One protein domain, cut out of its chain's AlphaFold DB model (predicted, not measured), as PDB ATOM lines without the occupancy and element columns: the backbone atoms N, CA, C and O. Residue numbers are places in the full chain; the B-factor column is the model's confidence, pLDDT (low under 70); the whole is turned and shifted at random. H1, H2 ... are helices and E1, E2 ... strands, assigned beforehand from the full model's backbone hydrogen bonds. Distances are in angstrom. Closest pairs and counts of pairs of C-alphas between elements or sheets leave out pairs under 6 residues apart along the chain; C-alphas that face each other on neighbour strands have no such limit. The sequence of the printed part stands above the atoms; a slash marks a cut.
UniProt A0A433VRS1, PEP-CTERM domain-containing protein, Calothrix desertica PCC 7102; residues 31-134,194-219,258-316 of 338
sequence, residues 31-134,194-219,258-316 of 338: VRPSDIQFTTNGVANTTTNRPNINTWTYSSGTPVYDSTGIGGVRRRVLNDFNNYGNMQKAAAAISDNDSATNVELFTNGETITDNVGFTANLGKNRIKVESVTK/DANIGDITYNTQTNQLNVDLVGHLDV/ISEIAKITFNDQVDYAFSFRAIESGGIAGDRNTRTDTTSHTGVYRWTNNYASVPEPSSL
ATOM      1  N   VAL A  31       2.219  48.787  49.109       94.88
ATOM      2  CA  VAL A  31       1.823  49.078  47.726       94.88
ATOM      3  C   VAL A  31       1.789  47.800  46.898       94.88
ATOM      4  O   VAL A  31       2.574  46.874  47.115       94.88
ATOM      5  N   ARG A  32       0.858  47.769  45.947       95.50
ATOM      6  CA  ARG A  32       0.604  46.653  45.031       95.50
ATOM      7  C   ARG A  32       0.839  47.103  43.584       95.50
ATOM      8  O   ARG A  32       0.847  48.316  43.341       95.50
ATOM      9  N   PRO A  33       1.052  46.169  42.643       97.19
ATOM     10  CA  PRO A  33       1.241  46.488  41.237       97.19
ATOM     11  C   PRO A  33       0.129  47.372  40.672       97.19
ATOM     12  O   PRO A  33      -1.057  47.135  40.881       97.19
ATOM     13  N   SER A  34       0.531  48.378  39.908       96.19
ATOM     14  CA  SER A  34      -0.333  49.198  39.052       96.19
ATOM     15  C   SER A  34       0.391  49.480  37.735       96.19
ATOM     16  O   SER A  34       1.590  49.224  37.647       96.19
ATOM     17  N   ASP A  35      -0.310  49.986  36.713       95.50
ATOM     18  CA  ASP A  35       0.281  50.238  35.382       95.50
ATOM     19  C   ASP A  35       1.051  49.010  34.848       95.50
ATOM     20  O   ASP A  35       2.234  49.065  34.507       95.50
ATOM     21  N   ILE A  36       0.379  47.855  34.879       95.75
ATOM     22  CA  ILE A  36       0.962  46.572  34.487       95.75
ATOM     23  C   ILE A  36       1.037  46.510  32.961       95.75
ATOM     24  O   ILE A  36       0.024  46.617  32.271       95.75
ATOM     25  N   GLN A  37       2.242  46.305  32.440       93.19
ATOM     26  CA  GLN A  37       2.533  46.256  31.008       93.19
ATOM     27  C   GLN A  37       3.279  44.964  30.688       93.19
ATOM     28  O   GLN A  37       4.398  44.763  31.160       93.19
ATOM     29  N   PHE A  38       2.661  44.089  29.896       91.06
ATOM     30  CA  PHE A  38       3.250  42.813  29.497       91.06
ATOM     31  C   PHE A  38       4.185  42.976  28.300       91.06
ATOM     32  O   PHE A  38       3.910  43.733  27.369       91.06
ATOM     33  N   THR A  39       5.278  42.223  28.314       83.12
ATOM     34  CA  THR A  39       6.238  42.180  27.213       83.12
ATOM     35  C   THR A  39       5.684  41.281  26.114       83.12
ATOM     36  O   THR A  39       5.412  40.099  26.335       83.12
ATOM     37  N   THR A  40       5.500  41.830  24.916       69.19
ATOM     38  CA  THR A  40       5.115  41.065  23.728       69.19
ATOM     39  C   THR A  40       6.375  40.679  22.967       69.19
ATOM     40  O   THR A  40       6.935  41.487  22.225       69.19
ATOM     41  N   ASN A  41       6.854  39.454  23.153       58.59
ATOM     42  CA  ASN A  41       8.022  38.983  22.417       58.59
ATOM     43  C   ASN A  41       7.595  38.671  20.979       58.59
ATOM     44  O   ASN A  41       6.856  37.724  20.728       58.59
ATOM     45  N   GLY A  42       8.068  39.468  20.019       52.66
ATOM     46  CA  GLY A  42       7.868  39.232  18.585       52.66
ATOM     47  C   GLY A  42       8.644  38.030  18.027       52.66
ATOM     48  O   GLY A  42       8.702  37.859  16.811       52.66
ATOM     49  N   VAL A  43       9.254  37.201  18.876       44.31
ATOM     50  CA  VAL A  43      10.096  36.078  18.457       44.31
ATOM     51  C   VAL A  43       9.251  34.796  18.465       44.31
ATOM     52  O   VAL A  43       9.079  34.132  19.477       44.31
ATOM     53  N   ALA A  44       8.643  34.534  17.302       43.78
ATOM     54  CA  ALA A  44       7.972  33.303  16.865       43.78
ATOM     55  C   ALA A  44       6.988  32.602  17.838       43.78
ATOM     56  O   ALA A  44       7.242  31.495  18.299       43.78
ATOM     57  N   ASN A  45       5.768  33.146  17.980       45.44
ATOM     58  CA  ASN A  45       4.584  32.451  17.439       45.44
ATOM     59  C   ASN A  45       3.369  33.381  17.209       45.44
ATOM     60  O   ASN A  45       2.496  33.592  18.049       45.44
ATOM     61  N   THR A  46       3.386  33.906  15.978       45.38
ATOM     62  CA  THR A  46       2.302  34.278  15.043       45.38
ATOM     63  C   THR A  46       1.404  35.494  15.267       45.38
ATOM     64  O   THR A  46       0.738  35.875  14.305       45.38
ATOM     65  N   THR A  47       1.433  36.208  16.398       49.75
ATOM     66  CA  THR A  47       0.780  37.537  16.452       49.75
ATOM     67  C   THR A  47       1.608  38.555  17.226       49.75
ATOM     68  O   THR A  47       1.863  38.394  18.413       49.75
ATOM     69  N   THR A  48       1.989  39.642  16.561       52.69
ATOM     70  CA  THR A  48       2.799  40.760  17.079       52.69
ATOM     71  C   THR A  48       2.185  41.527  18.261       52.69
ATOM     72  O   THR A  48       2.797  42.477  18.727       52.69
ATOM     73  N   ASN A  49       1.027  41.112  18.788       63.38
ATOM     74  CA  ASN A  49       0.282  41.835  19.826       63.38
ATOM     75  C   ASN A  49      -0.156  40.965  21.020       63.38
ATOM     76  O   ASN A  49      -0.984  41.417  21.812       63.38
ATOM     77  N   ARG A  50       0.313  39.716  21.152       78.00
ATOM     78  CA  ARG A  50      -0.138  38.827  22.239       78.00
ATOM     79  C   ARG A  50       1.045  38.288  23.044       78.00
ATOM     80  O   ARG A  50       1.869  37.579  22.471       78.00
ATOM     81  N   PRO A  51       1.143  38.596  24.349       84.62
ATOM     82  CA  PRO A  51       2.162  37.996  25.201       84.62
ATOM     83  C   PRO A  51       1.908  36.490  25.370       84.62
ATOM     84  O   PRO A  51       0.756  36.051  25.407       84.62
ATOM     85  N   ASN A  52       2.983  35.704  25.486       86.38
ATOM     86  CA  ASN A  52       2.928  34.259  25.742       86.38
ATOM     87  C   ASN A  52       2.671  33.987  27.235       86.38
ATOM     88  O   ASN A  52       3.537  33.494  27.952       86.38
ATOM     89  N   ILE A  53       1.499  34.393  27.710       90.06
ATOM     90  CA  ILE A  53       1.060  34.245  29.101       90.06
ATOM     91  C   ILE A  53      -0.299  33.561  29.139       90.06
ATOM     92  O   ILE A  53      -1.088  33.676  28.194       90.06
ATOM     93  N   ASN A  54      -0.606  32.927  30.260       93.50
ATOM     94  CA  ASN A  54      -1.965  32.528  30.587       93.50
ATOM     95  C   ASN A  54      -2.298  32.939  32.025       93.50
ATOM     96  O   ASN A  54      -1.440  33.413  32.765       93.50
ATOM     97  N   THR A  55      -3.568  32.863  32.401       95.38
ATOM     98  CA  THR A  55      -4.039  33.333  33.705       95.38
ATOM     99  C   THR A  55      -4.976  32.303  34.291       95.38
ATOM    100  O   THR A  55      -5.893  31.877  33.597       95.38
ATOM    101  N   TRP A  56      -4.785  31.959  35.562       96.81
ATOM    102  CA  TRP A  56      -5.668  31.074  36.313       96.81
ATOM    103  C   TRP A  56      -6.414  31.895  37.350       96.81
ATOM    104  O   TRP A  56      -5.854  32.306  38.364       96.81
ATOM    105  N   THR A  57      -7.698  32.125  37.100       97.06
ATOM    106  CA  THR A  57      -8.602  32.798  38.037       97.06
ATOM    107  C   THR A  57      -9.836  31.945  38.299       97.06
ATOM    108  O   THR A  57     -10.067  30.887  37.700       97.06
ATOM    109  N   TYR A  58     -10.660  32.395  39.240       96.25
ATOM    110  CA  TYR A  58     -11.968  31.805  39.465       96.25
ATOM    111  C   TYR A  58     -12.988  32.358  38.470       96.25
ATOM    112  O   TYR A  58     -13.126  33.571  38.323       96.25
ATOM    113  N   SER A  59     -13.772  31.474  37.854       93.81
ATOM    114  CA  SER A  59     -14.914  31.892  37.041       93.81
ATOM    115  C   SER A  59     -15.932  32.672  37.873       93.81
ATOM    116  O   SER A  59     -16.145  32.401  39.060       93.81
ATOM    117  N   SER A  60     -16.614  33.612  37.222       90.25
ATOM    118  CA  SER A  60     -17.782  34.282  37.789       90.25
ATOM    119  C   SER A  60     -18.896  33.279  38.102       90.25
ATOM    120  O   SER A  60     -19.129  32.351  37.326       90.25
ATOM    121  N   GLY A  61     -19.635  33.506  39.189       93.38
ATOM    122  CA  GLY A  61     -20.775  32.677  39.589       93.38
ATOM    123  C   GLY A  61     -20.482  31.787  40.797       93.38
ATOM    124  O   GLY A  61     -19.674  32.136  41.659       93.38
ATOM    125  N   THR A  62     -21.187  30.657  40.890       93.00
ATOM    126  CA  THR A  62     -21.086  29.738  42.033       93.00
ATOM    127  C   THR A  62     -19.683  29.128  42.124       93.00
ATOM    128  O   THR A  62     -19.240  28.498  41.162       93.00
ATOM    129  N   PRO A  63     -18.983  29.249  43.269       94.94
ATOM    130  CA  PRO A  63     -17.666  28.652  43.444       94.94
ATOM    131  C   PRO A  63     -17.682  27.133  43.250       94.94
ATOM    132  O   PRO A  63     -18.453  26.416  43.893       94.94
ATOM    133  N   VAL A  64     -16.786  26.644  42.395       95.00
ATOM    134  CA  VAL A  64     -16.533  25.213  42.206       95.00
ATOM    135  C   VAL A  64     -15.417  24.791  43.152       95.00
ATOM    136  O   VAL A  64     -14.409  25.484  43.278       95.00
ATOM    137  N   TYR A  65     -15.599  23.654  43.816       93.50
ATOM    138  CA  TYR A  65     -14.606  23.088  44.721       93.50
ATOM    139  C   TYR A  65     -14.176  21.717  44.243       93.50
ATOM    140  O   TYR A  65     -14.995  20.932  43.764       93.50
ATOM    141  N   ASP A  66     -12.898  21.431  44.425       89.62
ATOM    142  CA  ASP A  66     -12.358  20.119  44.155       89.62
ATOM    143  C   ASP A  66     -12.783  19.119  45.236       89.62
ATOM    144  O   ASP A  66     -12.631  19.365  46.436       89.62
ATOM    145  N   SER A  67     -13.332  17.989  44.795       76.38
ATOM    146  CA  SER A  67     -13.826  16.915  45.658       76.38
ATOM    147  C   SER A  67     -12.830  15.766  45.823       76.38
ATOM    148  O   SER A  67     -13.127  14.820  46.550       76.38
ATOM    149  N   THR A  68     -11.649  15.829  45.189       72.25
ATOM    150  CA  THR A  68     -10.672  14.727  45.247       72.25
ATOM    151  C   THR A  68     -10.043  14.564  46.630       72.25
ATOM    152  O   THR A  68      -9.544  13.489  46.950       72.25
ATOM    153  N   GLY A  69     -10.081  15.607  47.468       61.16
ATOM    154  CA  GLY A  69      -9.628  15.536  48.856       61.16
ATOM    155  C   GLY A  69      -8.126  15.283  49.008       61.16
ATOM    156  O   GLY A  69      -7.699  14.821  50.065       61.16
ATOM    157  N   ILE A  70      -7.310  15.572  47.985       67.75
ATOM    158  CA  ILE A  70      -5.847  15.439  48.057       67.75
ATOM    159  C   ILE A  70      -5.326  16.291  49.221       67.75
ATOM    160  O   ILE A  70      -5.514  17.509  49.254       67.75
ATOM    161  N   GLY A  71      -4.702  15.645  50.207       66.81
ATOM    162  CA  GLY A  71      -4.241  16.302  51.437       66.81
ATOM    163  C   GLY A  71      -5.356  16.725  52.406       66.81
ATOM    164  O   GLY A  71      -5.083  17.475  53.334       66.81
ATOM    165  N   GLY A  72      -6.603  16.279  52.211       72.62
ATOM    166  CA  GLY A  72      -7.741  16.586  53.088       72.62
ATOM    167  C   GLY A  72      -8.274  18.020  52.984       72.62
ATOM    168  O   GLY A  72      -9.114  18.416  53.789       72.62
ATOM    169  N   VAL A  73      -7.807  18.800  52.004       84.88
ATOM    170  CA  VAL A  73      -8.173  20.213  51.831       84.88
ATOM    171  C   VAL A  73      -9.204  20.365  50.719       84.88
ATOM    172  O   VAL A  73      -9.025  19.868  49.606       84.88
ATOM    173  N   ARG A  74     -10.277  21.107  51.007       88.94
ATOM    174  CA  ARG A  74     -11.275  21.518  50.016       88.94
ATOM    175  C   ARG A  74     -10.800  22.794  49.322       88.94
ATOM    176  O   ARG A  74     -10.944  23.881  49.872       88.94
ATOM    177  N   ARG A  75     -10.248  22.651  48.118       93.38
ATOM    178  CA  ARG A  75      -9.704  23.767  47.325       93.38
ATOM    179  C   ARG A  75     -10.730  24.305  46.340       93.38
ATOM    180  O   ARG A  75     -11.539  23.539  45.812       93.38
ATOM    181  N   ARG A  76     -10.707  25.612  46.089       95.62
ATOM    182  CA  ARG A  76     -11.518  26.240  45.044       95.62
ATOM    183  C   ARG A  76     -10.834  26.030  43.694       95.62
ATOM    184  O   ARG A  76      -9.622  26.164  43.575       95.62
ATOM    185  N   VAL A  77     -11.610  25.679  42.678       95.88
ATOM    186  CA  VAL A  77     -11.074  25.392  41.345       95.88
ATOM    187  C   VAL A  77     -10.855  26.695  40.580       95.88
ATOM    188  O   VAL A  77     -11.802  27.456  40.385       95.88
ATOM    189  N   LEU A  78      -9.624  26.918  40.120       96.81
ATOM    190  CA  LEU A  78      -9.245  27.976  39.185       96.81
ATOM    191  C   LEU A  78      -9.687  27.544  37.783       96.81
ATOM    192  O   LEU A  78      -8.954  26.865  37.068       96.81
ATOM    193  N   ASN A  79     -10.947  27.817  37.449       94.56
ATOM    194  CA  ASN A  79     -11.626  27.324  36.248       94.56
ATOM    195  C   ASN A  79     -11.801  28.379  35.144       94.56
ATOM    196  O   ASN A  79     -12.387  28.072  34.109       94.56
ATOM    197  N   ASP A  80     -11.305  29.601  35.340       94.44
ATOM    198  CA  ASP A  80     -11.189  30.610  34.286       94.44
ATOM    199  C   ASP A  80      -9.737  30.676  33.784       94.44
ATOM    200  O   ASP A  80      -8.985  31.579  34.136       94.44
ATOM    201  N   PHE A  81      -9.341  29.678  32.986       91.31
ATOM    202  CA  PHE A  81      -7.961  29.497  32.503       91.31
ATOM    203  C   PHE A  81      -7.809  29.515  30.973       91.31
ATOM    204  O   PHE A  81      -6.697  29.486  30.461       91.31
ATOM    205  N   ASN A  82      -8.898  29.587  30.202       88.62
ATOM    206  CA  ASN A  82      -8.841  29.610  28.733       88.62
ATOM    207  C   ASN A  82      -8.659  31.041  28.197       88.62
ATOM    208  O   ASN A  82      -9.490  31.545  27.443       88.62
ATOM    209  N   ASN A  83      -7.586  31.718  28.622       89.69
ATOM    210  CA  ASN A  83      -7.420  33.167  28.454       89.69
ATOM    211  C   ASN A  83      -6.063  33.570  27.871       89.69
ATOM    212  O   ASN A  83      -5.598  34.682  28.115       89.69
ATOM    213  N   TYR A  84      -5.447  32.689  27.082       90.50
ATOM    214  CA  TYR A  84      -4.130  32.895  26.482       90.50
ATOM    215  C   TYR A  84      -3.919  34.326  25.952       90.50
ATOM    216  O   TYR A  84      -4.665  34.811  25.090       90.50
ATOM    217  N   GLY A  85      -2.888  35.005  26.450       88.44
ATOM    218  CA  GLY A  85      -2.499  36.358  26.051       88.44
ATOM    219  C   GLY A  85      -3.478  37.478  26.434       88.44
ATOM    220  O   GLY A  85      -3.339  38.589  25.924       88.44
ATOM    221  N   ASN A  86      -4.476  37.228  27.291       92.12
ATOM    222  CA  ASN A  86      -5.416  38.252  27.757       92.12
ATOM    223  C   ASN A  86      -4.776  39.132  28.846       92.12
ATOM    224  O   ASN A  86      -4.825  38.821  30.035       92.12
ATOM    225  N   MET A  87      -4.203  40.261  28.429       92.19
ATOM    226  CA  MET A  87      -3.498  41.186  29.324       92.19
ATOM    227  C   MET A  87      -4.399  41.810  30.396       92.19
ATOM    228  O   MET A  87      -3.924  42.080  31.494       92.19
ATOM    229  N   GLN A  88      -5.688  42.032  30.115       93.88
ATOM    230  CA  GLN A  88      -6.618  42.611  31.088       93.88
ATOM    231  C   GLN A  88      -6.894  41.640  32.238       93.88
ATOM    232  O   GLN A  88      -6.851  42.042  33.398       93.88
ATOM    233  N   LYS A  89      -7.137  40.359  31.930       94.88
ATOM    234  CA  LYS A  89      -7.303  39.320  32.958       94.88
ATOM    235  C   LYS A  89      -6.013  39.085  33.733       94.88
ATOM    236  O   LYS A  89      -6.060  38.997  34.953       94.88
ATOM    237  N   ALA A  90      -4.877  39.056  33.042       95.56
ATOM    238  CA  ALA A  90      -3.581  38.886  33.683       95.56
ATOM    239  C   ALA A  90      -3.254  40.045  34.645       95.56
ATOM    240  O   ALA A  90      -2.844  39.818  35.780       95.56
ATOM    241  N   ALA A  91      -3.505  41.295  34.235       95.81
ATOM    242  CA  ALA A  91      -3.340  42.459  35.103       95.81
ATOM    243  C   ALA A  91      -4.296  42.427  36.308       95.81
ATOM    244  O   ALA A  91      -3.898  42.797  37.413       95.81
ATOM    245  N   ALA A  92      -5.537  41.969  36.112       96.25
ATOM    246  CA  ALA A  92      -6.495  41.804  37.201       96.25
ATOM    247  C   ALA A  92      -6.020  40.756  38.219       96.25
ATOM    248  O   ALA A  92      -6.039  41.054  39.404       96.25
ATOM    249  N   ALA A  93      -5.527  39.597  37.771       96.75
ATOM    250  CA  ALA A  93      -5.011  38.551  38.658       96.75
ATOM    251  C   ALA A  93      -3.825  39.043  39.507       96.75
ATOM    252  O   ALA A  93      -3.844  38.919  40.718       96.75
ATOM    253  N   ILE A  94      -2.844  39.727  38.909       96.56
ATOM    254  CA  ILE A  94      -1.680  40.262  39.650       96.56
ATOM    255  C   ILE A  94      -2.073  41.332  40.697       96.56
ATOM    256  O   ILE A  94      -1.295  41.647  41.600       96.56
ATOM    257  N   SER A  95      -3.253  41.948  40.569       95.19
ATOM    258  CA  SER A  95      -3.695  43.060  41.424       95.19
ATOM    259  C   SER A  95      -4.909  42.744  42.307       95.19
ATOM    260  O   SER A  95      -5.378  43.636  43.018       95.19
ATOM    261  N   ASP A  96      -5.395  41.500  42.325       94.88
ATOM    262  CA  ASP A  96      -6.614  41.107  43.049       94.88
ATOM    263  C   ASP A  96      -6.396  40.776  44.539       94.88
ATOM    264  O   ASP A  96      -7.374  40.569  45.265       94.88
ATOM    265  N   ASN A  97      -5.142  40.806  45.017       94.62
ATOM    266  CA  ASN A  97      -4.765  40.481  46.399       94.62
ATOM    267  C   ASN A  97      -5.086  39.015  46.777       94.62
ATOM    268  O   ASN A  97      -5.339  38.712  47.945       94.62
ATOM    269  N   ASP A  98      -5.051  38.100  45.811       95.94
ATOM    270  CA  ASP A  98      -5.174  36.663  46.024       95.94
ATOM    271  C   ASP A  98      -3.925  35.940  45.499       95.94
ATOM    272  O   ASP A  98      -3.667  35.879  44.307       95.94
ATOM    273  N   SER A  99      -3.133  35.348  46.395       96.31
ATOM    274  CA  SER A  99      -1.928  34.613  45.994       96.31
ATOM    275  C   SER A  99      -2.223  33.303  45.246       96.31
ATOM    276  O   SER A  99      -1.277  32.660  44.806       96.31
ATOM    277  N   ALA A 100      -3.480  32.845  45.167       96.12
ATOM    278  CA  ALA A 100      -3.851  31.618  44.460       96.12
ATOM    279  C   ALA A 100      -4.213  31.858  42.988       96.12
ATOM    280  O   ALA A 100      -3.938  30.997  42.143       96.12
ATOM    281  N   THR A 101      -4.834  32.999  42.675       97.25
ATOM    282  CA  THR A 101      -4.956  33.445  41.286       97.25
ATOM    283  C   THR A 101      -3.572  33.855  40.805       97.25
ATOM    284  O   THR A 101      -2.724  34.263  41.595       97.25
ATOM    285  N   ASN A 102      -3.274  33.645  39.527       97.75
ATOM    286  CA  ASN A 102      -1.929  33.920  39.038       97.75
ATOM    287  C   ASN A 102      -1.874  34.104  37.527       97.75
ATOM    288  O   ASN A 102      -2.829  33.823  36.793       97.75
ATOM    289  N   VAL A 103      -0.702  34.545  37.088       96.81
ATOM    290  CA  VAL A 103      -0.296  34.604  35.690       96.81
ATOM    291  C   VAL A 103       0.898  33.681  35.476       96.81
ATOM    292  O   VAL A 103       1.969  33.932  36.026       96.81
ATOM    293  N   GLU A 104       0.737  32.664  34.634       93.69
ATOM    294  CA  GLU A 104       1.852  31.848  34.147       93.69
ATOM    295  C   GLU A 104       2.634  32.636  33.103       93.69
ATOM    296  O   GLU A 104       2.084  33.126  32.102       93.69
ATOM    297  N   LEU A 105       3.933  32.751  33.336       89.88
ATOM    298  CA  LEU A 105       4.866  33.282  32.365       89.88
ATOM    299  C   LEU A 105       5.311  32.133  31.464       89.88
ATOM    300  O   LEU A 105       5.867  31.164  31.948       89.88
ATOM    301  N   PHE A 106       5.129  32.278  30.149       79.38
ATOM    302  CA  PHE A 106       5.523  31.284  29.144       79.38
ATOM    303  C   PHE A 106       4.672  30.001  29.136       79.38
ATOM    304  O   PHE A 106       5.103  28.919  29.506       79.38
ATOM    305  N   THR A 107       3.458  30.118  28.605       68.06
ATOM    306  CA  THR A 107       2.465  29.026  28.595       68.06
ATOM    307  C   THR A 107       2.507  28.145  27.329       68.06
ATOM    308  O   THR A 107       1.915  27.069  27.275       68.06
ATOM    309  N   ASN A 108       3.203  28.577  26.265       65.56
ATOM    310  CA  ASN A 108       3.255  27.852  24.990       65.56
ATOM    311  C   ASN A 108       4.687  27.494  24.568       65.56
ATOM    312  O   ASN A 108       5.518  28.379  24.361       65.56
ATOM    313  N   GLY A 109       4.927  26.194  24.362       56.97
ATOM    314  CA  GLY A 109       6.097  25.653  23.666       56.97
ATOM    315  C   GLY A 109       7.209  25.068  24.540       56.97
ATOM    316  O   GLY A 109       8.170  24.567  23.961       56.97
ATOM    317  N   GLU A 110       7.104  25.139  25.879       59.25
ATOM    318  CA  GLU A 110       8.065  24.668  26.921       59.25
ATOM    319  C   GLU A 110       9.567  24.983  26.678       59.25
ATOM    320  O   GLU A 110      10.437  24.592  27.449       59.25
ATOM    321  N   THR A 111       9.901  25.722  25.619       63.53
ATOM    322  CA  THR A 111      11.257  26.084  25.213       63.53
ATOM    323  C   THR A 111      11.382  27.595  25.279       63.53
ATOM    324  O   THR A 111      11.093  28.304  24.315       63.53
ATOM    325  N   ILE A 112      11.806  28.096  26.434       67.44
ATOM    326  CA  ILE A 112      11.934  29.529  26.697       67.44
ATOM    327  C   ILE A 112      13.198  30.052  26.011       67.44
ATOM    328  O   ILE A 112      14.308  29.925  26.532       67.44
ATOM    329  N   THR A 113      13.040  30.632  24.821       72.50
ATOM    330  CA  THR A 113      14.147  31.273  24.090       72.50
ATOM    331  C   THR A 113      14.365  32.723  24.505       72.50
ATOM    332  O   THR A 113      15.487  33.204  24.401       72.50
ATOM    333  N   ASP A 114      13.323  33.384  25.018       78.31
ATOM    334  CA  ASP A 114      13.342  34.777  25.461       78.31
ATOM    335  C   ASP A 114      12.551  34.952  26.762       78.31
ATOM    336  O   ASP A 114      11.572  34.245  27.013       78.31
ATOM    337  N   ASN A 115      12.955  35.932  27.571       86.00
ATOM    338  CA  ASN A 115      12.264  36.303  28.802       86.00
ATOM    339  C   ASN A 115      10.848  36.824  28.480       86.00
ATOM    340  O   ASN A 115      10.695  37.799  27.747       86.00
ATOM    341  N   VAL A 116       9.809  36.194  29.026       88.44
ATOM    342  CA  VAL A 116       8.407  36.642  28.961       88.44
ATOM    343  C   VAL A 116       8.026  37.177  30.326       88.44
ATOM    344  O   VAL A 116       8.351  36.575  31.341       88.44
ATOM    345  N   GLY A 117       7.337  38.309  30.376       92.44
ATOM    346  CA  GLY A 117       7.109  38.964  31.651       92.44
ATOM    347  C   GLY A 117       6.306  40.239  31.552       92.44
ATOM    348  O   GLY A 117       5.697  40.538  30.523       92.44
ATOM    349  N   PHE A 118       6.351  41.024  32.616       94.94
ATOM    350  CA  PHE A 118       5.705  42.323  32.697       94.94
ATOM    351  C   PHE A 118       6.528  43.314  33.512       94.94
ATOM    352  O   PHE A 118       7.412  42.956  34.289       94.94
ATOM    353  N   THR A 119       6.198  44.586  33.347       96.38
ATOM    354  CA  THR A 119       6.598  45.658  34.255       96.38
ATOM    355  C   THR A 119       5.386  46.216  34.976       96.38
ATOM    356  O   THR A 119       4.300  46.222  34.403       96.38
ATOM    357  N   ALA A 120       5.571  46.707  36.195       97.12
ATOM    358  CA  ALA A 120       4.528  47.379  36.959       97.12
ATOM    359  C   ALA A 120       5.122  48.444  37.886       97.12
ATOM    360  O   ALA A 120       6.308  48.407  38.225       97.12
ATOM    361  N   ASN A 121       4.284  49.369  38.338       96.12
ATOM    362  CA  ASN A 121       4.619  50.337  39.372       96.12
ATOM    363  C   ASN A 121       4.245  49.787  40.755       96.12
ATOM    364  O   ASN A 121       3.131  49.307  40.969       96.12
ATOM    365  N   LEU A 122       5.169  49.915  41.706       94.69
ATOM    366  CA  LEU A 122       5.003  49.651  43.134       94.69
ATOM    367  C   LEU A 122       5.193  50.979  43.878       94.69
ATOM    368  O   LEU A 122       6.268  51.295  44.398       94.69
ATOM    369  N   GLY A 123       4.145  51.806  43.862       91.19
ATOM    370  CA  GLY A 123       4.236  53.207  44.268       91.19
ATOM    371  C   GLY A 123       5.106  53.995  43.285       91.19
ATOM    372  O   GLY A 123       4.811  54.036  42.096       91.19
ATOM    373  N   LYS A 124       6.189  54.605  43.780       90.06
ATOM    374  CA  LYS A 124       7.166  55.336  42.949       90.06
ATOM    375  C   LYS A 124       8.225  54.443  42.291       90.06
ATOM    376  O   LYS A 124       8.977  54.922  41.449       90.06
ATOM    377  N   ASN A 125       8.329  53.185  42.714       92.56
ATOM    378  CA  ASN A 125       9.324  52.250  42.195       92.56
ATOM    379  C   ASN A 125       8.736  51.457  41.028       92.56
ATOM    380  O   ASN A 125       7.524  51.240  40.974       92.56
ATOM    381  N   ARG A 126       9.592  50.970  40.128       94.69
ATOM    382  CA  ARG A 126       9.195  50.080  39.031       94.69
ATOM    383  C   ARG A 126       9.780  48.693  39.263       94.69
ATOM    384  O   ARG A 126      10.950  48.568  39.615       94.69
ATOM    385  N   ILE A 127       8.962  47.670  39.056       97.56
ATOM    386  CA  ILE A 127       9.376  46.268  39.035       97.56
ATOM    387  C   ILE A 127       9.275  45.731  37.610       97.56
ATOM    388  O   ILE A 127       8.375  46.110  36.858       97.56
ATOM    389  N   LYS A 128      10.189  44.832  37.252       97.56
ATOM    390  CA  LYS A 128      10.090  43.947  36.094       97.56
ATOM    391  C   LYS A 128      10.131  42.504  36.587       97.56
ATOM    392  O   LYS A 128      11.007  42.169  37.380       97.56
ATOM    393  N   VAL A 129       9.192  41.680  36.140       97.44
ATOM    394  CA  VAL A 129       9.088  40.258  36.492       97.44
ATOM    395  C   VAL A 129       9.081  39.454  35.207       97.44
ATOM    396  O   VAL A 129       8.292  39.757  34.315       97.44
ATOM    397  N   GLU A 130       9.962  38.468  35.095       94.31
ATOM    398  CA  GLU A 130      10.174  37.706  33.865       94.31
ATOM    399  C   GLU A 130      10.395  36.215  34.138       94.31
ATOM    400  O   GLU A 130      10.908  35.839  35.192       94.31
ATOM    401  N   SER A 131      10.078  35.366  33.160       92.12
ATOM    402  CA  SER A 131      10.567  33.988  33.100       92.12
ATOM    403  C   SER A 131      12.095  33.966  33.095       92.12
ATOM    404  O   SER A 131      12.731  34.904  32.603       92.12
ATOM    405  N   VAL A 132      12.707  32.899  33.608       91.38
ATOM    406  CA  VAL A 132      14.153  32.684  33.443       91.38
ATOM    407  C   VAL A 132      14.453  31.962  32.133       91.38
ATOM    408  O   VAL A 132      13.732  31.064  31.705       91.38
ATOM    409  N   THR A 133      15.560  32.338  31.505       88.56
ATOM    410  CA  THR A 133      16.104  31.687  30.308       88.56
ATOM    411  C   THR A 133      17.410  30.982  30.650       88.56
ATOM    412  O   THR A 133      18.014  31.221  31.695       88.56
ATOM    413  N   LYS A 134      17.942  30.187  29.717       88.50
ATOM    414  CA  LYS A 134      19.296  29.627  29.831       88.50
ATOM    415  C   LYS A 134      20.374  30.697  30.081       88.50
ATOM    416  O   LYS A 134      21.348  30.427  30.781       88.50
ATOM    417  N   ASP A 194       8.937  28.607  33.651       83.19
ATOM    418  CA  ASP A 194       7.499  28.773  33.427       83.19
ATOM    419  C   ASP A 194       6.754  29.303  34.665       83.19
ATOM    420  O   ASP A 194       5.661  28.862  34.993       83.19
ATOM    421  N   ALA A 195       7.357  30.265  35.373       92.31
ATOM    422  CA  ALA A 195       6.881  30.701  36.680       92.31
ATOM    423  C   ALA A 195       5.444  31.241  36.674       92.31
ATOM    424  O   ALA A 195       5.104  32.167  35.933       92.31
ATOM    425  N   ASN A 196       4.641  30.744  37.610       95.75
ATOM    426  CA  ASN A 196       3.310  31.260  37.910       95.75
ATOM    427  C   ASN A 196       3.380  32.363  38.981       95.75
ATOM    428  O   ASN A 196       3.745  32.104  40.127       95.75
ATOM    429  N   ILE A 197       3.040  33.603  38.627       98.12
ATOM    430  CA  ILE A 197       3.121  34.770  39.520       98.12
ATOM    431  C   ILE A 197       1.750  35.054  40.126       98.12
ATOM    432  O   ILE A 197       0.839  35.444  39.397       98.12
ATOM    433  N   GLY A 198       1.612  34.861  41.439       97.69
ATOM    434  CA  GLY A 198       0.371  35.112  42.168       97.69
ATOM    435  C   GLY A 198       0.262  36.561  42.622       97.69
ATOM    436  O   GLY A 198      -0.345  37.392  41.953       97.69
ATOM    437  N   ASP A 199       0.918  36.877  43.740       97.12
ATOM    438  CA  ASP A 199       0.843  38.194  44.374       97.12
ATOM    439  C   ASP A 199       2.198  38.914  44.439       97.12
ATOM    440  O   ASP A 199       3.255  38.297  44.577       97.12
ATOM    441  N   ILE A 200       2.179  40.247  44.391       98.19
ATOM    442  CA  ILE A 200       3.355  41.092  44.608       98.19
ATOM    443  C   ILE A 200       2.989  42.220  45.566       98.19
ATOM    444  O   ILE A 200       2.020  42.954  45.370       98.19
ATOM    445  N   THR A 201       3.819  42.416  46.589       97.19
ATOM    446  CA  THR A 201       3.682  43.548  47.507       97.19
ATOM    447  C   THR A 201       5.019  44.192  47.798       97.19
ATOM    448  O   THR A 201       6.032  43.516  47.944       97.19
ATOM    449  N   TYR A 202       5.017  45.513  47.945       96.75
ATOM    450  CA  TYR A 202       6.168  46.247  48.449       96.75
ATOM    451  C   TYR A 202       5.769  47.063  49.667       96.75
ATOM    452  O   TYR A 202       4.830  47.852  49.619       96.75
ATOM    453  N   ASN A 203       6.478  46.876  50.772       95.06
ATOM    454  CA  ASN A 203       6.310  47.693  51.959       95.06
ATOM    455  C   ASN A 203       7.301  48.861  51.898       95.06
ATOM    456  O   ASN A 203       8.504  48.681  52.077       95.06
ATOM    457  N   THR A 204       6.798  50.071  51.660       92.25
ATOM    458  CA  THR A 204       7.609  51.289  51.527       92.25
ATOM    459  C   THR A 204       8.228  51.759  52.843       92.25
ATOM    460  O   THR A 204       9.146  52.575  52.807       92.25
ATOM    461  N   GLN A 205       7.775  51.252  53.995       90.75
ATOM    462  CA  GLN A 205       8.368  51.562  55.299       90.75
ATOM    463  C   GLN A 205       9.584  50.679  55.589       90.75
ATOM    464  O   GLN A 205      10.587  51.162  56.109       90.75
ATOM    465  N   THR A 206       9.507  49.390  55.250       92.38
ATOM    466  CA  THR A 206      10.586  48.422  55.505       92.38
ATOM    467  C   THR A 206      11.485  48.183  54.293       92.38
ATOM    468  O   THR A 206      12.521  47.538  54.425       92.38
ATOM    469  N   ASN A 207      11.108  48.705  53.123       93.12
ATOM    470  CA  ASN A 207      11.704  48.410  51.816       93.12
ATOM    471  C   ASN A 207      11.718  46.910  51.477       93.12
ATOM    472  O   ASN A 207      12.616  46.417  50.794       93.12
ATOM    473  N   GLN A 208      10.713  46.181  51.961       96.25
ATOM    474  CA  GLN A 208      10.572  44.754  51.715       96.25
ATOM    475  C   GLN A 208       9.691  44.508  50.492       96.25
ATOM    476  O   GLN A 208       8.530  44.915  50.476       96.25
ATOM    477  N   LEU A 209      10.233  43.813  49.496       97.88
ATOM    478  CA  LEU A 209       9.491  43.274  48.362       97.88
ATOM    479  C   LEU A 209       9.144  41.814  48.649       97.88
ATOM    480  O   LEU A 209      10.030  41.025  48.974       97.88
ATOM    481  N   ASN A 210       7.876  41.460  48.485       98.06
ATOM    482  CA  ASN A 210       7.413  40.082  48.480       98.06
ATOM    483  C   ASN A 210       6.854  39.740  47.101       98.06
ATOM    484  O   ASN A 210       6.106  40.530  46.523       98.06
ATOM    485  N   VAL A 211       7.205  38.556  46.614       98.44
ATOM    486  CA  VAL A 211       6.662  37.957  45.395       98.44
ATOM    487  C   VAL A 211       6.196  36.554  45.749       98.44
ATOM    488  O   VAL A 211       6.980  35.742  46.240       98.44
ATOM    489  N   ASP A 212       4.925  36.283  45.508       98.56
ATOM    490  CA  ASP A 212       4.322  34.973  45.679       98.56
ATOM    491  C   ASP A 212       4.319  34.252  44.336       98.56
ATOM    492  O   ASP A 212       3.726  34.715  43.361       98.56
ATOM    493  N   LEU A 213       4.985  33.104  44.300       98.25
ATOM    494  CA  LEU A 213       4.948  32.182  43.175       98.25
ATOM    495  C   LEU A 213       3.929  31.085  43.471       98.25
ATOM    496  O   LEU A 213       3.839  30.600  44.601       98.25
ATOM    497  N   VAL A 214       3.180  30.672  42.463       97.69
ATOM    498  CA  VAL A 214       2.201  29.591  42.561       97.69
ATOM    499  C   VAL A 214       2.795  28.328  41.960       97.69
ATOM    500  O   VAL A 214       3.596  28.370  41.037       97.69
ATOM    501  N   GLY A 215       2.459  27.175  42.516       95.12
ATOM    502  CA  GLY A 215       2.942  25.911  41.987       95.12
ATOM    503  C   GLY A 215       2.378  24.727  42.744       95.12
ATOM    504  O   GLY A 215       1.267  24.755  43.277       95.12
ATOM    505  N   HIS A 216       3.156  23.658  42.804       93.56
ATOM    506  CA  HIS A 216       2.774  22.433  43.495       93.56
ATOM    507  C   HIS A 216       3.053  22.535  44.989       93.56
ATOM    508  O   HIS A 216       4.181  22.825  45.371       93.56
ATOM    509  N   LEU A 217       2.084  22.210  45.849       93.38
ATOM    510  CA  LEU A 217       2.363  22.020  47.277       93.38
ATOM    511  C   LEU A 217       3.216  20.768  47.535       93.38
ATOM    512  O   LEU A 217       3.900  20.697  48.552       93.38
ATOM    513  N   ASP A 218       3.151  19.791  46.629       92.12
ATOM    514  CA  ASP A 218       3.948  18.568  46.659       92.12
ATOM    515  C   ASP A 218       4.260  18.092  45.229       92.12
ATOM    516  O   ASP A 218       3.344  17.829  44.443       92.12
ATOM    517  N   VAL A 219       5.552  17.993  44.907       91.50
ATOM    518  CA  VAL A 219       6.105  17.537  43.623       91.50
ATOM    519  C   VAL A 219       6.563  16.075  43.649       91.50
ATOM    520  O   VAL A 219       7.142  15.614  42.665       91.50
ATOM    521  N   ILE A 258       9.273  22.502  45.521       94.06
ATOM    522  CA  ILE A 258      10.176  23.264  44.663       94.06
ATOM    523  C   ILE A 258       9.298  24.212  43.851       94.06
ATOM    524  O   ILE A 258       8.426  23.747  43.117       94.06
ATOM    525  N   SER A 259       9.510  25.520  43.999       94.75
ATOM    526  CA  SER A 259       8.897  26.498  43.102       94.75
ATOM    527  C   SER A 259       9.604  26.520  41.748       94.75
ATOM    528  O   SER A 259      10.791  26.202  41.642       94.75
ATOM    529  N   GLU A 260       8.902  27.014  40.737       92.94
ATOM    530  CA  GLU A 260       9.532  27.610  39.555       92.94
ATOM    531  C   GLU A 260      10.306  28.885  39.944       92.94
ATOM    532  O   GLU A 260      10.324  29.297  41.112       92.94
ATOM    533  N   ILE A 261      10.992  29.499  38.980       95.44
ATOM    534  CA  ILE A 261      11.893  30.629  39.205       95.44
ATOM    535  C   ILE A 261      11.457  31.816  38.352       95.44
ATOM    536  O   ILE A 261      11.395  31.728  37.125       95.44
ATOM    537  N   ALA A 262      11.252  32.962  38.996       96.44
ATOM    538  CA  ALA A 262      11.033  34.228  38.308       96.44
ATOM    539  C   ALA A 262      12.260  35.135  38.443       96.44
ATOM    540  O   ALA A 262      12.847  35.261  39.517       96.44
ATOM    541  N   LYS A 263      12.635  35.811  37.363       96.56
ATOM    542  CA  LYS A 263      13.618  36.892  37.371       96.56
ATOM    543  C   LYS A 263      12.936  38.189  37.783       96.56
ATOM    544  O   LYS A 263      11.937  38.583  37.187       96.56
ATOM    545  N   ILE A 264      13.502  38.872  38.769       97.94
ATOM    546  CA  ILE A 264      12.994  40.130  39.311       97.94
ATOM    547  C   ILE A 264      14.022  41.220  39.040       97.94
ATOM    548  O   ILE A 264      15.176  41.083  39.422       97.94
ATOM    549  N   THR A 265      13.618  42.314  38.398       97.50
ATOM    550  CA  THR A 265      14.409  43.552  38.372       97.50
ATOM    551  C   THR A 265      13.682  44.621  39.170       97.50
ATOM    552  O   THR A 265      12.561  44.998  38.819       97.50
ATOM    553  N   PHE A 266      14.302  45.115  40.236       96.44
ATOM    554  CA  PHE A 266      13.748  46.156  41.096       96.44
ATOM    555  C   PHE A 266      14.870  47.076  41.574       96.44
ATOM    556  O   PHE A 266      15.915  46.602  42.011       96.44
ATOM    557  N   ASN A 267      14.681  48.396  41.470       89.31
ATOM    558  CA  ASN A 267      15.721  49.393  41.773       89.31
ATOM    559  C   ASN A 267      17.071  49.091  41.084       89.31
ATOM    560  O   ASN A 267      18.121  49.132  41.725       89.31
ATOM    561  N   ASP A 268      17.025  48.731  39.797       88.44
ATOM    562  CA  ASP A 268      18.181  48.351  38.964       88.44
ATOM    563  C   ASP A 268      18.973  47.120  39.450       88.44
ATOM    564  O   ASP A 268      20.021  46.785  38.895       88.44
ATOM    565  N   GLN A 269      18.467  46.409  40.459       93.50
ATOM    566  CA  GLN A 269      19.023  45.151  40.944       93.50
ATOM    567  C   GLN A 269      18.253  43.984  40.338       93.50
ATOM    568  O   GLN A 269      17.023  44.006  40.283       93.50
ATOM    569  N   VAL A 270      18.994  42.980  39.867       95.56
ATOM    570  CA  VAL A 270      18.437  41.731  39.347       95.56
ATOM    571  C   VAL A 270      18.566  40.658  40.418       95.56
ATOM    572  O   VAL A 270      19.675  40.327  40.832       95.56
ATOM    573  N   ASP A 271      17.428  40.095  40.796       97.12
ATOM    574  CA  ASP A 271      17.288  38.967  41.702       97.12
ATOM    575  C   ASP A 271      16.490  37.840  41.039       97.12
ATOM    576  O   ASP A 271      15.893  38.001  39.971       97.12
ATOM    577  N   TYR A 272      16.453  36.689  41.702       97.31
ATOM    578  CA  TYR A 272      15.669  35.539  41.274       97.31
ATOM    579  C   TYR A 272      14.788  35.069  42.426       97.31
ATOM    580  O   TYR A 272      15.287  34.668  43.480       97.31
ATOM    581  N   ALA A 273      13.477  35.133  42.219       98.00
ATOM    582  CA  ALA A 273      12.486  34.652  43.160       98.00
ATOM    583  C   ALA A 273      12.320  33.141  43.000       98.00
ATOM    584  O   ALA A 273      11.989  32.657  41.918       98.00
ATOM    585  N   PHE A 274      12.556  32.411  44.086       97.25
ATOM    586  CA  PHE A 274      12.258  30.990  44.237       97.25
ATOM    587  C   PHE A 274      12.153  30.646  45.727       97.25
ATOM    588  O   PHE A 274      12.646  31.380  46.589       97.25
ATOM    589  N   SER A 275      11.527  29.515  46.045       97.12
ATOM    590  CA  SER A 275      11.470  28.965  47.398       97.12
ATOM    591  C   SER A 275      11.284  27.447  47.359       97.12
ATOM    592  O   SER A 275      10.774  26.871  46.401       97.12
ATOM    593  N   PHE A 276      11.678  26.794  48.446       96.88
ATOM    594  CA  PHE A 276      11.497  25.357  48.674       96.88
ATOM    595  C   PHE A 276      10.476  25.078  49.775       96.88
ATOM    596  O   PHE A 276      10.408  23.978  50.313       96.88
ATOM    597  N   ARG A 277       9.714  26.106  50.154       96.06
ATOM    598  CA  ARG A 277       8.677  26.025  51.168       96.06
ATOM    599  C   ARG A 277       7.426  26.706  50.651       96.06
ATOM    600  O   ARG A 277       7.408  27.928  50.494       96.06
ATOM    601  N   ALA A 278       6.393  25.905  50.450       96.50
ATOM    602  CA  ALA A 278       5.069  26.383  50.103       96.50
ATOM    603  C   ALA A 278       4.117  26.303  51.293       96.50
ATOM    604  O   ALA A 278       4.214  25.416  52.148       96.50
ATOM    605  N   ILE A 279       3.163  27.224  51.302       94.88
ATOM    606  CA  ILE A 279       1.929  27.105  52.073       94.88
ATOM    607  C   ILE A 279       0.784  26.729  51.136       94.88
ATOM    608  O   ILE A 279       0.873  26.917  49.927       94.88
ATOM    609  N   GLU A 280      -0.289  26.188  51.697       94.06
ATOM    610  CA  GLU A 280      -1.511  25.888  50.952       94.06
ATOM    611  C   GLU A 280      -2.081  27.161  50.304       94.06
ATOM    612  O   GLU A 280      -2.288  28.157  50.996       94.06
ATOM    613  N   SER A 281      -2.346  27.121  48.995       94.94
ATOM    614  CA  SER A 281      -2.935  28.250  48.261       94.94
ATOM    615  C   SER A 281      -4.444  28.359  48.485       94.94
ATOM    616  O   SER A 281      -5.016  29.438  48.380       94.94
ATOM    617  N   GLY A 282      -5.116  27.234  48.763       93.00
ATOM    618  CA  GLY A 282      -6.578  27.148  48.746       93.00
ATOM    619  C   GLY A 282      -7.174  27.078  47.331       93.00
ATOM    620  O   GLY A 282      -8.379  26.839  47.195       93.00
ATOM    621  N   GLY A 283      -6.344  27.217  46.295       94.38
ATOM    622  CA  GLY A 283      -6.681  27.092  44.882       94.38
ATOM    623  C   GLY A 283      -6.170  25.785  44.277       94.38
ATOM    624  O   GLY A 283      -5.291  25.115  44.813       94.38
ATOM    625  N   ILE A 284      -6.748  25.386  43.150       95.50
ATOM    626  CA  ILE A 284      -6.266  24.245  42.373       95.50
ATOM    627  C   ILE A 284      -6.598  24.444  40.899       95.50
ATOM    628  O   ILE A 284      -7.710  24.866  40.568       95.50
ATOM    629  N   ALA A 285      -5.652  24.138  40.014       94.88
ATOM    630  CA  ALA A 285      -5.837  24.310  38.577       94.88
ATOM    631  C   ALA A 285      -7.000  23.445  38.059       94.88
ATOM    632  O   ALA A 285      -7.103  22.248  38.372       94.88
ATOM    633  N   GLY A 286      -7.914  24.063  37.305       92.88
ATOM    634  CA  GLY A 286      -9.098  23.401  36.752       92.88
ATOM    635  C   GLY A 286      -8.812  22.508  35.546       92.88
ATOM    636  O   GLY A 286      -9.571  21.576  35.293       92.88
ATOM    637  N   ASP A 287      -7.711  22.759  34.847       91.56
ATOM    638  CA  ASP A 287      -7.216  22.015  33.684       91.56
ATOM    639  C   ASP A 287      -6.218  20.906  34.035       91.56
ATOM    640  O   ASP A 287      -5.788  20.150  33.163       91.56
ATOM    641  N   ARG A 288      -5.859  20.776  35.315       90.38
ATOM    642  CA  ARG A 288      -4.845  19.820  35.759       90.38
ATOM    643  C   ARG A 288      -5.201  18.377  35.400       90.38
ATOM    644  O   ARG A 288      -6.359  17.944  35.466       90.38
ATOM    645  N   ASN A 289      -4.177  17.569  35.158       85.88
ATOM    646  CA  ASN A 289      -4.362  16.133  35.008       85.88
ATOM    647  C   ASN A 289      -4.592  15.474  36.378       85.88
ATOM    648  O   ASN A 289      -3.683  15.370  37.199       85.88
ATOM    649  N   THR A 290      -5.787  14.934  36.614       82.31
ATOM    650  CA  THR A 290      -6.160  14.313  37.901       82.31
ATOM    651  C   THR A 290      -5.433  13.004  38.226       82.31
ATOM    652  O   THR A 290      -5.639  12.451  39.306       82.31
ATOM    653  N   ARG A 291      -4.569  12.504  37.334       78.38
ATOM    654  CA  ARG A 291      -3.742  11.307  37.551       78.38
ATOM    655  C   ARG A 291      -2.262  11.631  37.692       78.38
ATOM    656  O   ARG A 291      -1.612  11.078  38.573       78.38
ATOM    657  N   THR A 292      -1.726  12.485  36.824       77.62
ATOM    658  CA  THR A 292      -0.280  12.752  36.747       77.62
ATOM    659  C   THR A 292       0.121  14.131  37.259       77.62
ATOM    660  O   THR A 292       1.285  14.321  37.591       77.62
ATOM    661  N   ASP A 293      -0.824  15.065  37.379       81.81
ATOM    662  CA  ASP A 293      -0.583  16.453  37.778       81.81
ATOM    663  C   ASP A 293      -1.607  16.917  38.822       81.81
ATOM    664  O   ASP A 293      -2.415  17.824  38.636       81.81
ATOM    665  N   THR A 294      -1.644  16.200  39.938       85.50
ATOM    666  CA  THR A 294      -2.793  16.240  40.846       85.50
ATOM    667  C   THR A 294      -2.792  17.438  41.799       85.50
ATOM    668  O   THR A 294      -3.834  17.757  42.374       85.50
ATOM    669  N   THR A 295      -1.650  18.119  41.937       89.31
ATOM    670  CA  THR A 295      -1.394  19.199  42.905       89.31
ATOM    671  C   THR A 295      -1.074  20.544  42.243       89.31
ATOM    672  O   THR A 295      -0.567  21.441  42.916       89.31
ATOM    673  N   SER A 296      -1.339  20.715  40.945       92.00
ATOM    674  CA  SER A 296      -1.054  21.983  40.263       92.00
ATOM    675  C   SER A 296      -1.789  23.153  40.920       92.00
ATOM    676  O   SER A 296      -2.985  23.056  41.217       92.00
ATOM    677  N   HIS A 297      -1.046  24.233  41.170       94.88
ATOM    678  CA  HIS A 297      -1.500  25.475  41.805       94.88
ATOM    679  C   HIS A 297      -1.918  25.387  43.281       94.88
ATOM    680  O   HIS A 297      -2.536  26.307  43.816       94.88
ATOM    681  N   THR A 298      -1.583  24.299  43.970       95.12
ATOM    682  CA  THR A 298      -1.952  24.096  45.384       95.12
ATOM    683  C   THR A 298      -0.982  24.733  46.383       95.12
ATOM    684  O   THR A 298      -1.281  24.791  47.575       95.12
ATOM    685  N   GLY A 299       0.188  25.192  45.933       95.88
ATOM    686  CA  GLY A 299       1.225  25.776  46.780       95.88
ATOM    687  C   GLY A 299       1.503  27.239  46.443       95.88
ATOM    688  O   GLY A 299       1.654  27.570  45.271       95.88
ATOM    689  N   VAL A 300       1.630  28.082  47.470       98.00
ATOM    690  CA  VAL A 300       2.171  29.448  47.379       98.00
ATOM    691  C   VAL A 300       3.565  29.486  47.989       98.00
ATOM    692  O   VAL A 300       3.758  29.179  49.168       98.00
ATOM    693  N   TYR A 301       4.524  29.912  47.185       98.31
ATOM    694  CA  TYR A 301       5.933  30.057  47.496       98.31
ATOM    695  C   TYR A 301       6.268  31.538  47.614       98.31
ATOM    696  O   TYR A 301       6.436  32.234  46.616       98.31
ATOM    697  N   ARG A 302       6.382  32.028  48.849       98.12
ATOM    698  CA  ARG A 302       6.752  33.422  49.091       98.12
ATOM    699  C   ARG A 302       8.259  33.602  49.014       98.12
ATOM    700  O   ARG A 302       8.999  32.999  49.794       98.12
ATOM    701  N   TRP A 303       8.688  34.477  48.120       98.25
ATOM    702  CA  TRP A 303      10.026  35.044  48.099       98.25
ATOM    703  C   TRP A 303       9.995  36.456  48.677       98.25
ATOM    704  O   TRP A 303       9.091  37.240  48.388       98.25
ATOM    705  N   THR A 304      10.994  36.780  49.492       97.62
ATOM    706  CA  THR A 304      11.114  38.071  50.167       97.62
ATOM    707  C   THR A 304      12.525  38.601  49.986       97.62
ATOM    708  O   THR A 304      13.484  37.897  50.299       97.62
ATOM    709  N   ASN A 305      12.654  39.858  49.564       96.62
ATOM    710  CA  ASN A 305      13.929  40.570  49.569       96.62
ATOM    711  C   ASN A 305      13.788  41.962  50.193       96.62
ATOM    712  O   ASN A 305      12.753  42.615  50.063       96.62
ATOM    713  N   ASN A 306      14.835  42.410  50.885       94.75
ATOM    714  CA  ASN A 306      14.895  43.741  51.480       94.75
ATOM    715  C   ASN A 306      15.852  44.598  50.656       94.75
ATOM    716  O   ASN A 306      17.040  44.296  50.565       94.75
ATOM    717  N   TYR A 307      15.340  45.687  50.097       90.25
ATOM    718  CA  TYR A 307      16.137  46.603  49.297       90.25
ATOM    719  C   TYR A 307      16.653  47.752  50.152       90.25
ATOM    720  O   TYR A 307      15.979  48.240  51.062       90.25
ATOM    721  N   ALA A 308      17.862  48.216  49.848       82.75
ATOM    722  CA  ALA A 308      18.371  49.433  50.459       82.75
ATOM    723  C   ALA A 308      17.485  50.622  50.061       82.75
ATOM    724  O   ALA A 308      17.063  50.744  48.909       82.75
ATOM    725  N   SER A 309      17.223  51.521  51.013       73.62
ATOM    726  CA  SER A 309      16.536  52.772  50.704       73.62
ATOM    727  C   SER A 309      17.415  53.596  49.765       73.62
ATOM    728  O   SER A 309      18.531  53.969  50.126       73.62
ATOM    729  N   VAL A 310      16.921  53.867  48.557       66.19
ATOM    730  CA  VAL A 310      17.577  54.788  47.626       66.19
ATOM    731  C   VAL A 310      17.130  56.208  47.994       66.19
ATOM    732  O   VAL A 310      15.927  56.487  47.929       66.19
ATOM    733  N   PRO A 311      18.044  57.114  48.404       61.41
ATOM    734  CA  PRO A 311      17.687  58.495  48.702       61.41
ATOM    735  C   PRO A 311      17.050  59.145  47.478       61.41
ATOM    736  O   PRO A 311      17.562  59.013  46.365       61.41
ATOM    737  N   GLU A 312      15.946  59.865  47.665       64.06
ATOM    738  CA  GLU A 312      15.341  60.568  46.538       64.06
ATOM    739  C   GLU A 312      16.323  61.616  45.985       64.06
ATOM    740  O   GLU A 312      17.003  62.289  46.770       64.06
ATOM    741  N   PRO A 313      16.380  61.824  44.655       64.56
ATOM    742  CA  PRO A 313      17.219  62.865  44.062       64.56
ATOM    743  C   PRO A 313      16.977  64.248  44.684       64.56
ATOM    744  O   PRO A 313      17.910  65.024  44.871       64.56
ATOM    745  N   SER A 314      15.738  64.535  45.088       67.00
ATOM    746  CA  SER A 314      15.346  65.738  45.831       67.00
ATOM    747  C   SER A 314      16.032  65.850  47.199       67.00
ATOM    748  O   SER A 314      16.462  66.936  47.582       67.00
ATOM    749  N   SER A 315      16.192  64.739  47.920       61.97
ATOM    750  CA  SER A 315      16.900  64.692  49.205       61.97
ATOM    751  C   SER A 315      18.392  64.955  49.020       61.97
ATOM    752  O   SER A 315      18.985  65.706  49.793       61.97
ATOM    753  N   LEU A 316      18.989  64.414  47.954       63.12
ATOM    754  CA  LEU A 316      20.372  64.712  47.576       63.12
ATOM    755  C   LEU A 316      20.550  66.190  47.202       63.12
ATOM    756  O   LEU A 316      21.496  66.830  47.660       63.12
TER     757      LEU A 316
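AT A GLANCE: This is residues 31 to 134, 194 to 219 and 258 to 316 of the 338 residues of the protein "PEP-CTERM domain-containing protein" of Calothrix desertica PCC 7102 (UniProt A0A433VRS1). A sandwich of two strongly twisted five-strand sheets, partly face to face, has helix H1 packed between them, touching E1 of one sheet and E2, E4 and E7 of the other. The little parallel pair E3 and E11 lies beyond E2, and residues 311 to 316, with H2, stick out as a tail. The printed part has 189 residues, under half of them in named elements, in the order E1 E2 E3 H1 E4 E5 E6 E7 E8 E9 E10 E11 E12 H2. Both large sheets are antiparallel, E2 E4 E7 E8 E12 and E1 E5 E6 E9 E10, and the class is mostly strand. The whole is compact, with a radius of gyration of the C-alphas of 16.7 A and spans of 59 by 39 by 34 A.

HOW THE PARTS SIT: One sheet runs E2, residues 53 to 56, E4, 102 to 105, E7, 196 to 203, E8, 208 to 215, and E12, 299 to 306. N 54 and O 104, 3.3 A, N 103 and O 197, 2.9 A, N 210 and O 201, 2.8 A, and N 303 and O 211, 2.8 A, are within hydrogen-bond range across its successive pairs. The other runs E1, residues 34 to 38, E5, 117 to 122, E6, 125 to 131, E9, 262 to 266, and E10, 269 to 273. Here N 37 and O 119, 2.8 A, N 120 and O 127, 2.9 A, N 128 and O 265, 2.8 A, and N 264 and O 271, 2.8 A, are within range. The two form a sandwich, two sheets face to face, the facing parts 9.3 A centre to centre and the strands at 25 degrees. The closest C-alphas of E10 and E12 are those of Ala 273 and Trp 303, 5.5 A apart. E1 and E2 are apart. H1, residues 87 to 95, is on both sheets, 7.6 A over that of E4 and 8.8 A over that of E1. Its closest C-alphas to E1 are Ala 91 and Ile 36, 6.0 A, and to E2 Ala 90 and Thr 55, 5.6 A. E3, residues 76 to 78, and E11, 283 to 285, are parallel neighbours, with N 78 and O 284 2.8 A apart. Every O i to N i+4 pair of H1 is within range; H2, residues 313 to 316, is too short for one.

IN THESE COORDINATES: E1 begins at C-alpha 34 (-0.333, 49.198, 39.052). E12 measures 23.1 A, E8 22.5 A, E7 21.8 A, E6 20.4 A and H1 12.2 A. H2 ends at C-alpha 316 (20.372, 64.712, 47.576).

THE WHOLE: The C-alphas of Arg 291 and Leu 316 are farthest apart, 59.4 A. Residues 135 to 193 and 220 to 257 are not printed, with 12.4 A and 7.1 A between the C-alphas across the cuts. The links E1 to E2, E2 to E3, E4 to E5 and E11 to E12 are long. The pLDDT is under 70 in residues 40 to 49, 69 to 71, 107 to 112 and 310 to 316.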